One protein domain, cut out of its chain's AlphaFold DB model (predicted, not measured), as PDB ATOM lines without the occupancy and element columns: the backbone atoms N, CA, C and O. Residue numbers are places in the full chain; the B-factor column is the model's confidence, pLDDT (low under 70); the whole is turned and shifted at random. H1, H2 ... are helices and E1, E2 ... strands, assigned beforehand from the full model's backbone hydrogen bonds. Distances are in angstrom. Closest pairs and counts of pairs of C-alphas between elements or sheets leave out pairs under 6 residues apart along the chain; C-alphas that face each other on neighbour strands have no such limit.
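Overview. This is residues 419 to 509 of the 509 residues of the protein "Possible exported protein" of Salmonella enterica (UniProt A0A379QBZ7). The meander E1 E2 E3, each strand the antiparallel neighbour of the one before, and the hairpin E4 and E5 form a small sandwich, two sheets partly face to face; a long looping stretch, residues 474 to 502, leads on to the short helix H1 at the far end. The 91 printed residues run E1 E2 E3 E4 E5 H1, mostly strand, with under half in named elements. The whole is compact, radius of gyration of the C-alphas 13.8 A, and flat, 45 by 35 by 16 A.

Along the chain. E1, residues 420 to 422, begins at C-alpha (-15.115, 68.724, 148.384). E2, residues 426 to 433, is 21.5 A long and E3, residues 436 to 443, 22.8 A. E4 is residues 460 to 465, 16.6 A, and E5 residues 468 to 473, 16.9 A. H1, residues 503 to 508, 9.9 A, ends at C-alpha (-40.877, 76.373, 155.371).

Arrangement. Within hydrogen-bond range are N 421 and O 428 of hairpin E1 and E2, 2.9 A, N 427 and O 442 of hairpin E2 and E3, 2.8 A, and N 470 and O 463 of E4 and E5, 2.8 A. The closest C-alphas of E2 and E5, Arg 431 and Gln 468, are 7.1 A apart. H1 is apart from E4; its O i to N i+4 pairs are within range in 0 of 2, O i to N i+3 in 1 of 3.

Size, cuts and confidence. The C-alphas farthest apart, Gln 435 and Arg 509, are 46.4 A apart. The printed part has no cut. The links E3 to E4 and E5 to H1 are long. pLDDT is under 70 in residues 433 to 437, 484 to 491 and 506 to 509.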
ATOM      1  N   ARG A 419     -15.457  66.002 145.042       88.75
ATOM      2  CA  ARG A 419     -15.088  67.396 144.762       88.75
ATOM      3  C   ARG A 419     -14.700  68.190 146.009       88.75
ATOM      4  O   ARG A 419     -13.720  68.919 145.961       88.75
ATOM      5  N   ILE A 420     -15.421  68.040 147.120       93.31
ATOM      6  CA  ILE A 420     -15.115  68.724 148.384       93.31
ATOM      7  C   ILE A 420     -15.048  67.714 149.527       93.31
ATOM      8  O   ILE A 420     -15.944  66.889 149.695       93.31
ATOM      9  N   ASN A 421     -14.010  67.819 150.352       94.44
ATOM     10  CA  ASN A 421     -13.903  67.131 151.631       94.44
ATOM     11  C   ASN A 421     -13.888  68.150 152.776       94.44
ATOM     12  O   ASN A 421     -13.326  69.235 152.647       94.44
ATOM     13  N   ALA A 422     -14.529  67.796 153.889       94.69
ATOM     14  CA  ALA A 422     -14.601  68.632 155.080       94.69
ATOM     15  C   ALA A 422     -13.505  68.242 156.079       94.69
ATOM     16  O   ALA A 422     -13.366  67.065 156.423       94.69
ATOM     17  N   GLY A 423     -12.761  69.240 156.535       93.12
ATOM     18  CA  GLY A 423     -11.899  69.200 157.706       93.12
ATOM     19  C   GLY A 423     -12.589  69.761 158.948       93.12
ATOM     20  O   GLY A 423     -13.808  69.956 158.974       93.12
ATOM     21  N   LYS A 424     -11.797  70.018 159.991       92.38
ATOM     22  CA  LYS A 424     -12.259  70.681 161.222       92.38
ATOM     23  C   LYS A 424     -12.402  72.191 161.046       92.38
ATOM     24  O   LYS A 424     -13.400  72.758 161.477       92.38
ATOM     25  N   GLU A 425     -11.408  72.815 160.426       93.62
ATOM     26  CA  GLU A 425     -11.287  74.265 160.228       93.62
ATOM     27  C   GLU A 425     -11.180  74.639 158.744       93.62
ATOM     28  O   GLU A 425     -11.337  75.809 158.378       93.62
ATOM     29  N   HIS A 426     -10.960  73.643 157.880       95.94
ATOM     30  CA  HIS A 426     -10.777  73.828 156.448       95.94
ATOM     31  C   HIS A 426     -11.732  72.974 155.616       95.94
ATOM     32  O   HIS A 426     -12.129  71.871 155.989       95.94
ATOM     33  N   GLY A 427     -12.069  73.476 154.436       95.75
ATOM     34  CA  GLY A 427     -12.558  72.682 153.324       95.75
ATOM     35  C   GLY A 427     -11.423  72.385 152.347       95.75
ATOM     36  O   GLY A 427     -10.518  73.197 152.147       95.75
ATOM     37  N   TYR A 428     -11.486  71.214 151.724       95.75
ATOM     38  CA  TYR A 428     -10.507  70.740 150.753       95.75
ATOM     39  C   TYR A 428     -11.212  70.490 149.423       95.75
ATOM     40  O   TYR A 428     -11.958  69.519 149.288       95.75
ATOM     41  N   PHE A 429     -11.002  71.372 148.448       93.88
ATOM     42  CA  PHE A 429     -11.565  71.247 147.108       93.88
ATOM     43  C   PHE A 429     -10.571  70.570 146.162       93.88
ATOM     44  O   PHE A 429      -9.462  71.060 145.946       93.88
ATOM     45  N   MET A 430     -10.977  69.433 145.603       90.88
ATOM     46  CA  MET A 430     -10.205  68.669 144.632       90.88
ATOM     47  C   MET A 430     -10.405  69.259 143.235       90.88
ATOM     48  O   MET A 430     -11.476  69.132 142.633       90.88
ATOM     49  N   ARG A 431      -9.352  69.900 142.724       85.12
ATOM     50  CA  ARG A 431      -9.311  70.427 141.360       85.12
ATOM     51  C   ARG A 431      -9.078  69.280 140.385       85.12
ATOM     52  O   ARG A 431      -8.145  68.496 140.550       85.12
ATOM     53  N   ASP A 432      -9.925  69.213 139.372       70.12
ATOM     54  CA  ASP A 432      -9.809  68.277 138.255       70.12
ATOM     55  C   ASP A 432      -9.356  69.063 137.040       70.12
ATOM     56  O   ASP A 432     -10.157  69.679 136.324       70.12
ATOM     57  N   SER A 433      -8.044  69.186 136.905       61.19
ATOM     58  CA  SER A 433      -7.483  69.604 135.635       61.19
ATOM     59  C   SER A 433      -7.050  68.333 134.924       61.19
ATOM     60  O   SER A 433      -6.442  67.457 135.545       61.19
ATOM     61  N   GLN A 434      -7.361  68.236 133.629       52.66
ATOM     62  CA  GLN A 434      -7.006  67.088 132.786       52.66
ATOM     63  C   GLN A 434      -5.510  66.735 132.835       52.66
ATOM     64  O   GLN A 434      -5.132  65.636 132.444       52.66
ATOM     65  N   GLN A 435      -4.664  67.647 133.319       52.06
ATOM     66  CA  GLN A 435      -3.215  67.500 133.364       52.06
ATOM     67  C   GLN A 435      -2.647  67.511 134.793       52.06
ATOM     68  O   GLN A 435      -1.468  67.256 134.979       52.06
ATOM     69  N   GLY A 436      -3.447  67.700 135.845       59.69
ATOM     70  CA  GLY A 436      -2.922  67.661 137.210       59.69
ATOM     71  C   GLY A 436      -3.975  67.877 138.284       59.69
ATOM     72  O   GLY A 436      -4.716  68.862 138.278       59.69
ATOM     73  N   GLN A 437      -4.024  66.973 139.255       67.38
ATOM     74  CA  GLN A 437      -4.872  67.166 140.419       67.38
ATOM     75  C   GLN A 437      -4.153  68.003 141.473       67.38
ATOM     76  O   GLN A 437      -2.978  67.793 141.774       67.38
ATOM     77  N   GLY A 438      -4.883  68.959 142.034       81.12
ATOM     78  CA  GLY A 438      -4.435  69.789 143.144       81.12
ATOM     79  C   GLY A 438      -5.535  69.910 144.186       81.12
ATOM     80  O   GLY A 438      -6.719  69.777 143.872       81.12
ATOM     81  N   ILE A 439      -5.146  70.182 145.429       91.31
ATOM     82  CA  ILE A 439      -6.085  70.467 146.510       91.31
ATOM     83  C   ILE A 439      -6.045  71.960 146.813       91.31
ATOM     84  O   ILE A 439      -5.010  72.499 147.201       91.31
ATOM     85  N   GLN A 440      -7.181  72.631 146.641       92.94
ATOM     86  CA  GLN A 440      -7.389  73.970 147.174       92.94
ATOM     87  C   GLN A 440      -7.899  73.851 148.607       92.94
ATOM     88  O   GLN A 440      -8.974  73.302 148.848       92.94
ATOM     89  N   VAL A 441      -7.127  74.388 149.546       95.00
ATOM     90  CA  VAL A 441      -7.527  74.522 150.947       95.00
ATOM     91  C   VAL A 441      -8.221  75.867 151.121       95.00
ATOM     92  O   VAL A 441      -7.715  76.879 150.641       95.00
ATOM     93  N   PHE A 442      -9.369  75.890 151.790       95.38
ATOM     94  CA  PHE A 442     -10.081  77.123 152.114       95.38
ATOM     95  C   PHE A 442     -10.622  77.085 153.540       95.38
ATOM     96  O   PHE A 442     -11.006  76.028 154.035       95.38
ATOM     97  N   SER A 443     -10.671  78.235 154.210       95.00
ATOM     98  CA  SER A 443     -11.250  78.337 155.552       95.00
ATOM     99  C   SER A 443     -12.774  78.225 155.510       95.00
ATOM    100  O   SER A 443     -13.412  78.760 154.599       95.00
ATOM    101  N   ILE A 444     -13.354  77.578 156.521       95.56
ATOM    102  CA  ILE A 444     -14.808  77.413 156.673       95.56
ATOM    103  C   ILE A 444     -15.334  78.172 157.893       95.56
ATOM    104  O   ILE A 444     -14.639  78.362 158.889       95.56
ATOM    105  N   SER A 445     -16.587  78.613 157.818       94.81
ATOM    106  CA  SER A 445     -17.289  79.278 158.914       94.81
ATOM    107  C   SER A 445     -18.161  78.275 159.674       94.81
ATOM    108  O   SER A 445     -19.363  78.176 159.425       94.81
ATOM    109  N   GLY A 446     -17.569  77.549 160.623       92.69
ATOM    110  CA  GLY A 446     -18.233  76.448 161.334       92.69
ATOM    111  C   GLY A 446     -18.244  75.142 160.525       92.69
ATOM    112  O   GLY A 446     -17.495  75.029 159.558       92.69
ATOM    113  N   PRO A 447     -19.059  74.138 160.906       93.88
ATOM    114  CA  PRO A 447     -19.030  72.824 160.265       93.88
ATOM    115  C   PRO A 447     -19.429  72.873 158.785       93.88
ATOM    116  O   PRO A 447     -20.509  73.358 158.446       93.88
ATOM    117  N   LEU A 448     -18.593  72.303 157.914       96.56
ATOM    118  CA  LEU A 448     -18.882  72.191 156.486       96.56
ATOM    119  C   LEU A 448     -19.745  70.955 156.202       96.56
ATOM    120  O   LEU A 448     -19.326  69.818 156.423       96.56
ATOM    121  N   LYS A 449     -20.941  71.169 155.654       96.00
ATOM    122  CA  LYS A 449     -21.823  70.110 155.160       96.00
ATOM    123  C   LYS A 449     -21.636  69.948 153.657       96.00
ATOM    124  O   LYS A 449     -21.855  70.883 152.892       96.00
ATOM    125  N   VAL A 450     -21.235  68.753 153.233       93.81
ATOM    126  CA  VAL A 450     -20.962  68.428 151.826       93.81
ATOM    127  C   VAL A 450     -22.124  67.628 151.247       93.81
ATOM    128  O   VAL A 450     -22.523  66.614 151.818       93.81
ATOM    129  N   THR A 451     -22.638  68.069 150.102       91.12
ATOM    130  CA  THR A 451     -23.621  67.345 149.282       91.12
ATOM    131  C   THR A 451     -22.978  66.909 147.962       91.12
ATOM    132  O   THR A 451     -21.801  67.173 147.716       91.12
ATOM    133  N   GLU A 452     -23.743  66.255 147.092       84.88
ATOM    134  CA  GLU A 452     -23.268  65.849 145.766       84.88
ATOM    135  C   GLU A 452     -22.949  67.037 144.840       84.88
ATOM    136  O   GLU A 452     -22.018  66.955 144.045       84.88
ATOM    137  N   ARG A 453     -23.694  68.151 144.943       86.25
ATOM    138  CA  ARG A 453     -23.615  69.277 143.985       86.25
ATOM    139  C   ARG A 453     -23.085  70.587 144.566       86.25
ATOM    140  O   ARG A 453     -22.705  71.477 143.814       86.25
ATOM    141  N   PHE A 454     -23.096  70.725 145.886       93.12
ATOM    142  CA  PHE A 454     -22.607  71.905 146.599       93.12
ATOM    143  C   PHE A 454     -22.161  71.533 148.017       93.12
ATOM    144  O   PHE A 454     -22.479  70.458 148.529       93.12
ATOM    145  N   ALA A 455     -21.449  72.426 148.685       96.25
ATOM    146  CA  ALA A 455     -21.215  72.348 150.122       96.25
ATOM    147  C   ALA A 455     -21.660  73.654 150.777       96.25
ATOM    148  O   ALA A 455     -21.808  74.666 150.099       96.25
ATOM    149  N   TYR A 456     -21.891  73.657 152.081       97.38
ATOM    150  CA  TYR A 456     -22.209  74.886 152.798       97.38
ATOM    151  C   TYR A 456     -21.739  74.832 154.245       97.38
ATOM    152  O   TYR A 456     -21.678  73.762 154.852       97.38
ATOM    153  N   ASP A 457     -21.397  75.995 154.783       96.88
ATOM    154  CA  ASP A 457     -21.099  76.205 156.198       96.88
ATOM    155  C   ASP A 457     -22.141  77.164 156.810       96.88
ATOM    156  O   ASP A 457     -23.239  77.313 156.271       96.88
ATOM    157  N   ASN A 458     -21.845  77.813 157.939       95.50
ATOM    158  CA  ASN A 458     -22.803  78.708 158.596       95.50
ATOM    159  C   ASN A 458     -23.017  80.047 157.869       95.50
ATOM    160  O   ASN A 458     -23.925  80.791 158.237       95.50
ATOM    161  N   ARG A 459     -22.181  80.398 156.885       95.50
ATOM    162  CA  ARG A 459     -22.197  81.708 156.210       95.50
ATOM    163  C   ARG A 459     -22.231  81.614 154.688       95.50
ATOM    164  O   ARG A 459     -22.713  82.535 154.024       95.50
ATOM    165  N   TYR A 460     -21.693  80.542 154.129       96.94
ATOM    166  CA  TYR A 460     -21.413  80.433 152.711       96.94
ATOM    167  C   TYR A 460     -21.928  79.134 152.118       96.94
ATOM    168  O   TYR A 460     -21.929  78.080 152.752       96.94
ATOM    169  N   VAL A 461     -22.296  79.229 150.845       96.50
ATOM    170  CA  VAL A 461     -22.524  78.096 149.957       96.50
ATOM    171  C   VAL A 461     -21.376  78.040 148.960       96.50
ATOM    172  O   VAL A 461     -21.034  79.040 148.325       96.50
ATOM    173  N   TYR A 462     -20.795  76.859 148.821       95.75
ATOM    174  CA  TYR A 462     -19.694  76.543 147.933       95.75
ATOM    175  C   TYR A 462     -20.212  75.711 146.764       95.75
ATOM    176  O   TYR A 462     -20.777  74.634 146.957       95.75
ATOM    177  N   THR A 463     -20.005  76.204 145.549       92.50
ATOM    178  CA  THR A 463     -20.339  75.496 144.303       92.50
ATOM    179  C   THR A 463     -19.094  75.412 143.433       92.50
ATOM    180  O   THR A 463     -18.123  76.121 143.682       92.50
ATOM    181  N   TRP A 464     -19.074  74.548 142.426       87.69
ATOM    182  CA  TRP A 464     -17.899  74.399 141.567       87.69
ATOM    183  C   TRP A 464     -18.290  74.149 140.120       87.69
ATOM    184  O   TRP A 464     -19.350  73.594 139.848       87.69
ATOM    185  N   ILE A 465     -17.445  74.588 139.194       80.44
ATOM    186  CA  ILE A 465     -17.532  74.241 137.773       80.44
ATOM    187  C   ILE A 465     -16.133  73.803 137.375       80.44
ATOM    188  O   ILE A 465     -15.204  74.612 137.434       80.44
ATOM    189  N   GLY A 466     -15.966  72.535 137.016       79.06
ATOM    190  CA  GLY A 466     -14.658  71.998 136.700       79.06
ATOM    191  C   GLY A 466     -13.682  72.109 137.871       79.06
ATOM    192  O   GLY A 466     -13.963  71.692 138.997       79.06
ATOM    193  N   SER A 467     -12.532  72.723 137.601       81.12
ATOM    194  CA  SER A 467     -11.476  73.037 138.571       81.12
ATOM    195  C   SER A 467     -11.673  74.334 139.355       81.12
ATOM    196  O   SER A 467     -10.806  74.682 140.159       81.12
ATOM    197  N   GLN A 468     -12.773  75.062 139.146       86.62
ATOM    198  CA  GLN A 468     -13.014  76.335 139.817       86.62
ATOM    199  C   GLN A 468     -14.024  76.190 140.956       86.62
ATOM    200  O   GLN A 468     -15.175  75.809 140.732       86.62
ATOM    201  N   LEU A 469     -13.608  76.578 142.163       90.44
ATOM    202  CA  LEU A 469     -14.486  76.750 143.318       90.44
ATOM    203  C   LEU A 469     -15.107  78.150 143.300       90.44
ATOM    204  O   LEU A 469     -14.442  79.124 142.955       90.44
ATOM    205  N   TYR A 470     -16.363  78.246 143.715       91.25
ATOM    206  CA  TYR A 470     -17.118  79.480 143.887       91.25
ATOM    207  C   TYR A 470     -17.701  79.530 145.291       91.25
ATOM    208  O   TYR A 470     -18.089  78.498 145.844       91.25
ATOM    209  N   ARG A 471     -17.806  80.734 145.852       93.25
ATOM    210  CA  ARG A 471     -18.370  80.958 147.185       93.25
ATOM    211  C   ARG A 471     -19.399  82.076 147.147       93.25
ATOM    212  O   ARG A 471     -19.080  83.197 146.763       93.25
ATOM    213  N   THR A 472     -20.596  81.788 147.643       92.88
ATOM    214  CA  THR A 472     -21.703  82.745 147.720       92.88
ATOM    215  C   THR A 472     -22.127  82.913 149.170       92.88
ATOM    216  O   THR A 472     -22.394  81.930 149.861       92.88
ATOM    217  N   ALA A 473     -22.181  84.155 149.654       94.25
ATOM    218  CA  ALA A 473     -22.716  84.450 150.981       94.25
ATOM    219  C   ALA A 473     -24.226  84.188 151.008       94.25
ATOM    220  O   ALA A 473     -24.949  84.628 150.113       94.25
ATOM    221  N   SER A 474     -24.701  83.501 152.044       94.75
ATOM    222  CA  SER A 474     -26.123  83.230 152.237       94.75
ATOM    223  C   SER A 474     -26.509  83.421 153.707       94.75
ATOM    224  O   SER A 474     -25.803  82.934 154.588       94.75
ATOM    225  N   PRO A 475     -27.629  84.106 154.003       94.69
ATOM    226  CA  PRO A 475     -28.160  84.207 155.362       94.69
ATOM    227  C   PRO A 475     -28.777  82.898 155.884       94.69
ATOM    228  O   PRO A 475     -29.040  82.789 157.079       94.69
ATOM    229  N   CYS A 476     -29.027  81.916 155.016       94.25
ATOM    230  CA  CYS A 476     -29.507  80.586 155.394       94.25
ATOM    231  C   CYS A 476     -28.957  79.511 154.439       94.25
ATOM    232  O   CYS A 476     -29.703  78.960 153.620       94.25
ATOM    233  N   PRO A 477     -27.647  79.209 154.516       95.25
ATOM    234  CA  PRO A 477     -26.994  78.288 153.584       95.25
ATOM    235  C   PRO A 477     -27.620  76.884 153.578       95.25
ATOM    236  O   PRO A 477     -27.661  76.227 152.539       95.25
ATOM    237  N   ASP A 478     -28.183  76.460 154.713       92.94
ATOM    238  CA  ASP A 478     -28.867  75.180 154.923       92.94
ATOM    239  C   ASP A 478     -30.170  75.013 154.129       92.94
ATOM    240  O   ASP A 478     -30.654  73.892 153.976       92.94
ATOM    241  N   LYS A 479     -30.726  76.105 153.594       92.69
ATOM    242  CA  LYS A 479     -31.924  76.099 152.736       92.69
ATOM    243  C   LYS A 479     -31.605  76.019 151.241       92.69
ATOM    244  O   LYS A 479     -32.525  76.008 150.416       92.69
ATOM    245  N   THR A 480     -30.322  75.961 150.889       93.00
ATOM    246  CA  THR A 480     -29.877  75.745 149.509       93.00
ATOM    247  C   THR A 480     -30.367  74.395 149.011       93.00
ATOM    248  O   THR A 480     -30.255  73.386 149.707       93.00
ATOM    249  N   HIS A 481     -30.899  74.365 147.796       89.62
ATOM    250  CA  HIS A 481     -31.408  73.143 147.187       89.62
ATOM    251  C   HIS A 481     -31.207  73.164 145.675       89.62
ATOM    252  O   HIS A 481     -30.985  74.207 145.065       89.62
ATOM    253  N   THR A 482     -31.288  71.989 145.064       87.06
ATOM    254  CA  THR A 482     -31.187  71.810 143.616       87.06
ATOM    255  C   THR A 482     -32.572  71.638 143.010       87.06
ATOM    256  O   THR A 482     -33.377  70.856 143.519       87.06
ATOM    257  N   LEU A 483     -32.849  72.312 141.897       80.81
ATOM    258  CA  LEU A 483     -34.038  72.042 141.097       80.81
ATOM    259  C   LEU A 483     -33.895  70.648 140.461       80.81
ATOM    260  O   LEU A 483     -33.083  70.452 139.561       80.81
ATOM    261  N   ASN A 484     -34.668  69.668 140.936       59.56
ATOM    262  CA  ASN A 484     -34.717  68.315 140.367       59.56
ATOM    263  C   ASN A 484     -35.375  68.343 138.977       59.56
ATOM    264  O   ASN A 484     -36.565  68.067 138.827       59.56
ATOM    265  N   ARG A 485     -34.612  68.691 137.940       55.09
ATOM    266  CA  ARG A 485     -34.992  68.428 136.550       55.09
ATOM    267  C   ARG A 485     -34.114  67.297 136.021       55.09
ATOM    268  O   ARG A 485     -32.894  67.393 136.079       55.09
ATOM    269  N   ASN A 486     -34.748  66.240 135.507       47.16
ATOM    270  CA  ASN A 486     -34.101  65.191 134.716       47.16
ATOM    271  C   ASN A 486     -33.445  65.830 133.488       47.16
ATOM    272  O   ASN A 486     -34.097  66.028 132.465       47.16
ATOM    273  N   ILE A 487     -32.171  66.187 133.589       51.66
ATOM    274  CA  ILE A 487     -31.403  66.728 132.474       51.66
ATOM    275  C   ILE A 487     -30.082  65.968 132.455       51.66
ATOM    276  O   ILE A 487     -29.409  65.871 133.475       51.66
ATOM    277  N   MET A 488     -29.704  65.448 131.284       46.19
ATOM    278  CA  MET A 488     -28.413  64.791 131.013       46.19
ATOM    279  C   MET A 488     -27.174  65.663 131.338       46.19
ATOM    280  O   MET A 488     -26.051  65.213 131.139       46.19
ATOM    281  N   TYR A 489     -27.357  66.897 131.822       53.75
ATOM    282  CA  TYR A 489     -26.321  67.904 132.018       53.75
ATOM    283  C   TYR A 489     -26.543  68.631 133.350       53.75
ATOM    284  O   TYR A 489     -27.570  69.281 133.544       53.75
ATOM    285  N   THR A 490     -25.582  68.535 134.269       61.22
ATOM    286  CA  THR A 490     -25.595  69.232 135.561       61.22
ATOM    287  C   THR A 490     -25.031  70.649 135.405       61.22
ATOM    288  O   THR A 490     -23.920  70.839 134.918       61.22
ATOM    289  N   ASN A 491     -25.784  71.678 135.813       69.19
ATOM    290  CA  ASN A 491     -25.334  73.075 135.780       69.19
ATOM    291  C   ASN A 491     -25.523  73.746 137.148       69.19
ATOM    292  O   ASN A 491     -26.557  73.572 137.787       69.19
ATOM    293  N   ASN A 492     -24.570  74.564 137.604       77.31
ATOM    294  CA  ASN A 492     -24.729  75.324 138.854       77.31
ATOM    295  C   ASN A 492     -25.938  76.267 138.840       77.31
ATOM    296  O   ASN A 492     -26.429  76.618 139.905       77.31
ATOM    297  N   LYS A 493     -26.469  76.619 137.660       77.44
ATOM    298  CA  LYS A 493     -27.740  77.350 137.524       77.44
ATOM    299  C   LYS A 493     -28.943  76.628 138.153       77.44
ATOM    300  O   LYS A 493     -29.932  77.285 138.452       77.44
ATOM    301  N   ASP A 494     -28.864  75.314 138.373       83.50
ATOM    302  CA  ASP A 494     -29.932  74.550 139.033       83.50
ATOM    303  C   ASP A 494     -29.872  74.646 140.566       83.50
ATOM    304  O   ASP A 494     -30.783  74.170 141.244       83.50
ATOM    305  N   ILE A 495     -28.788  75.193 141.124       88.50
ATOM    306  CA  ILE A 495     -28.585  75.333 142.566       88.50
ATOM    307  C   ILE A 495     -29.183  76.670 142.997       88.50
ATOM    308  O   ILE A 495     -28.693  77.738 142.634       88.50
ATOM    309  N   ILE A 496     -30.243  76.612 143.796       91.19
ATOM    310  CA  ILE A 496     -30.933  77.788 144.314       91.19
ATOM    311  C   ILE A 496     -30.311  78.167 145.650       91.19
ATOM    312  O   ILE A 496     -30.536  77.511 146.669       91.19
ATOM    313  N   ILE A 497     -29.523  79.240 145.624       92.00
ATOM    314  CA  ILE A 497     -28.891  79.835 146.801       92.00
ATOM    315  C   ILE A 497     -29.731  81.029 147.237       92.00
ATOM    316  O   ILE A 497     -29.891  81.990 146.487       92.00
ATOM    317  N   ILE A 498     -30.242  80.988 148.466       92.12
ATOM    318  CA  ILE A 498     -30.970  82.123 149.037       92.12
ATOM    319  C   ILE A 498     -29.951  83.194 149.424       92.12
ATOM    320  O   ILE A 498     -29.118  82.959 150.295       92.12
ATOM    321  N   THR A 499     -30.008  84.369 148.800       89.69
ATOM    322  CA  THR A 499     -29.081  85.483 149.082       89.69
ATOM    323  C   THR A 499     -29.726  86.599 149.905       89.69
ATOM    324  O   THR A 499     -29.020  87.436 150.465       89.69
ATOM    325  N   GLN A 500     -31.056  86.590 150.055       89.75
ATOM    326  CA  GLN A 500     -31.806  87.590 150.816       89.75
ATOM    327  C   GLN A 500     -32.396  87.008 152.105       89.75
ATOM    328  O   GLN A 500     -33.082  85.989 152.099       89.75
ATOM    329  N   ALA A 501     -32.194  87.701 153.230       86.12
ATOM    330  CA  ALA A 501     -32.619  87.212 154.548       86.12
ATOM    331  C   ALA A 501     -34.142  87.002 154.665       86.12
ATOM    332  O   ALA A 501     -34.594  86.107 155.377       86.12
ATOM    333  N   GLN A 502     -34.944  87.791 153.941       86.50
ATOM    334  CA  GLN A 502     -36.410  87.703 153.963       86.50
ATOM    335  C   GLN A 502     -36.936  86.391 153.353       86.50
ATOM    336  O   GLN A 502     -37.983  85.881 153.755       86.50
ATOM    337  N   GLU A 503     -36.207  85.809 152.404       84.06
ATOM    338  CA  GLU A 503     -36.600  84.575 151.716       84.06
ATOM    339  C   GLU A 503     -36.341  83.328 152.568       84.06
ATOM    340  O   GLU A 503     -37.039  82.320 152.431       84.06
ATOM    341  N   CYS A 504     -35.436  83.428 153.547       83.62
ATOM    342  CA  CYS A 504     -35.155  82.360 154.498       83.62
ATOM    343  C   CYS A 504     -36.381  81.947 155.319       83.62
ATOM    344  O   CYS A 504     -36.410  80.838 155.839       83.62
ATOM    345  N   GLN A 505     -37.419  82.777 155.451       76.12
ATOM    346  CA  GLN A 505     -38.630  82.406 156.195       76.12
ATOM    347  C   GLN A 505     -39.712  81.752 155.325       76.12
ATOM    348  O   GLN A 505     -40.522  80.983 155.842       76.12
ATOM    349  N   LYS A 506     -39.706  81.987 154.005       62.56
ATOM    350  CA  LYS A 506     -40.748  81.499 153.083       62.56
ATOM    351  C   LYS A 506     -40.594  80.023 152.710       62.56
ATOM    352  O   LYS A 506     -41.594  79.370 152.441       62.56
ATOM    353  N   SER A 507     -39.384  79.465 152.765       53.00
ATOM    354  CA  SER A 507     -39.104  78.079 152.341       53.00
ATOM    355  C   SER A 507     -39.517  76.980 153.348       53.00
ATOM    356  O   SER A 507     -39.008  75.865 153.287       53.00
ATOM    357  N   ARG A 508     -40.376  77.300 154.330       42.94
ATOM    358  CA  ARG A 508     -40.877  76.373 155.371       42.94
ATOM    359  C   ARG A 508     -42.310  75.870 155.116       42.94
ATOM    360  O   ARG A 508     -42.882  75.270 156.022       42.94
ATOM    361  N   ARG A 509     -42.896  76.146 153.947       35.34
ATOM    362  CA  ARG A 509     -44.227  75.653 153.560       35.34
ATOM    363  C   ARG A 509     -44.136  74.535 152.545       35.34
ATOM    364  O   ARG A 509     -43.347  74.705 151.592       35.34
TER     365      ARG A 509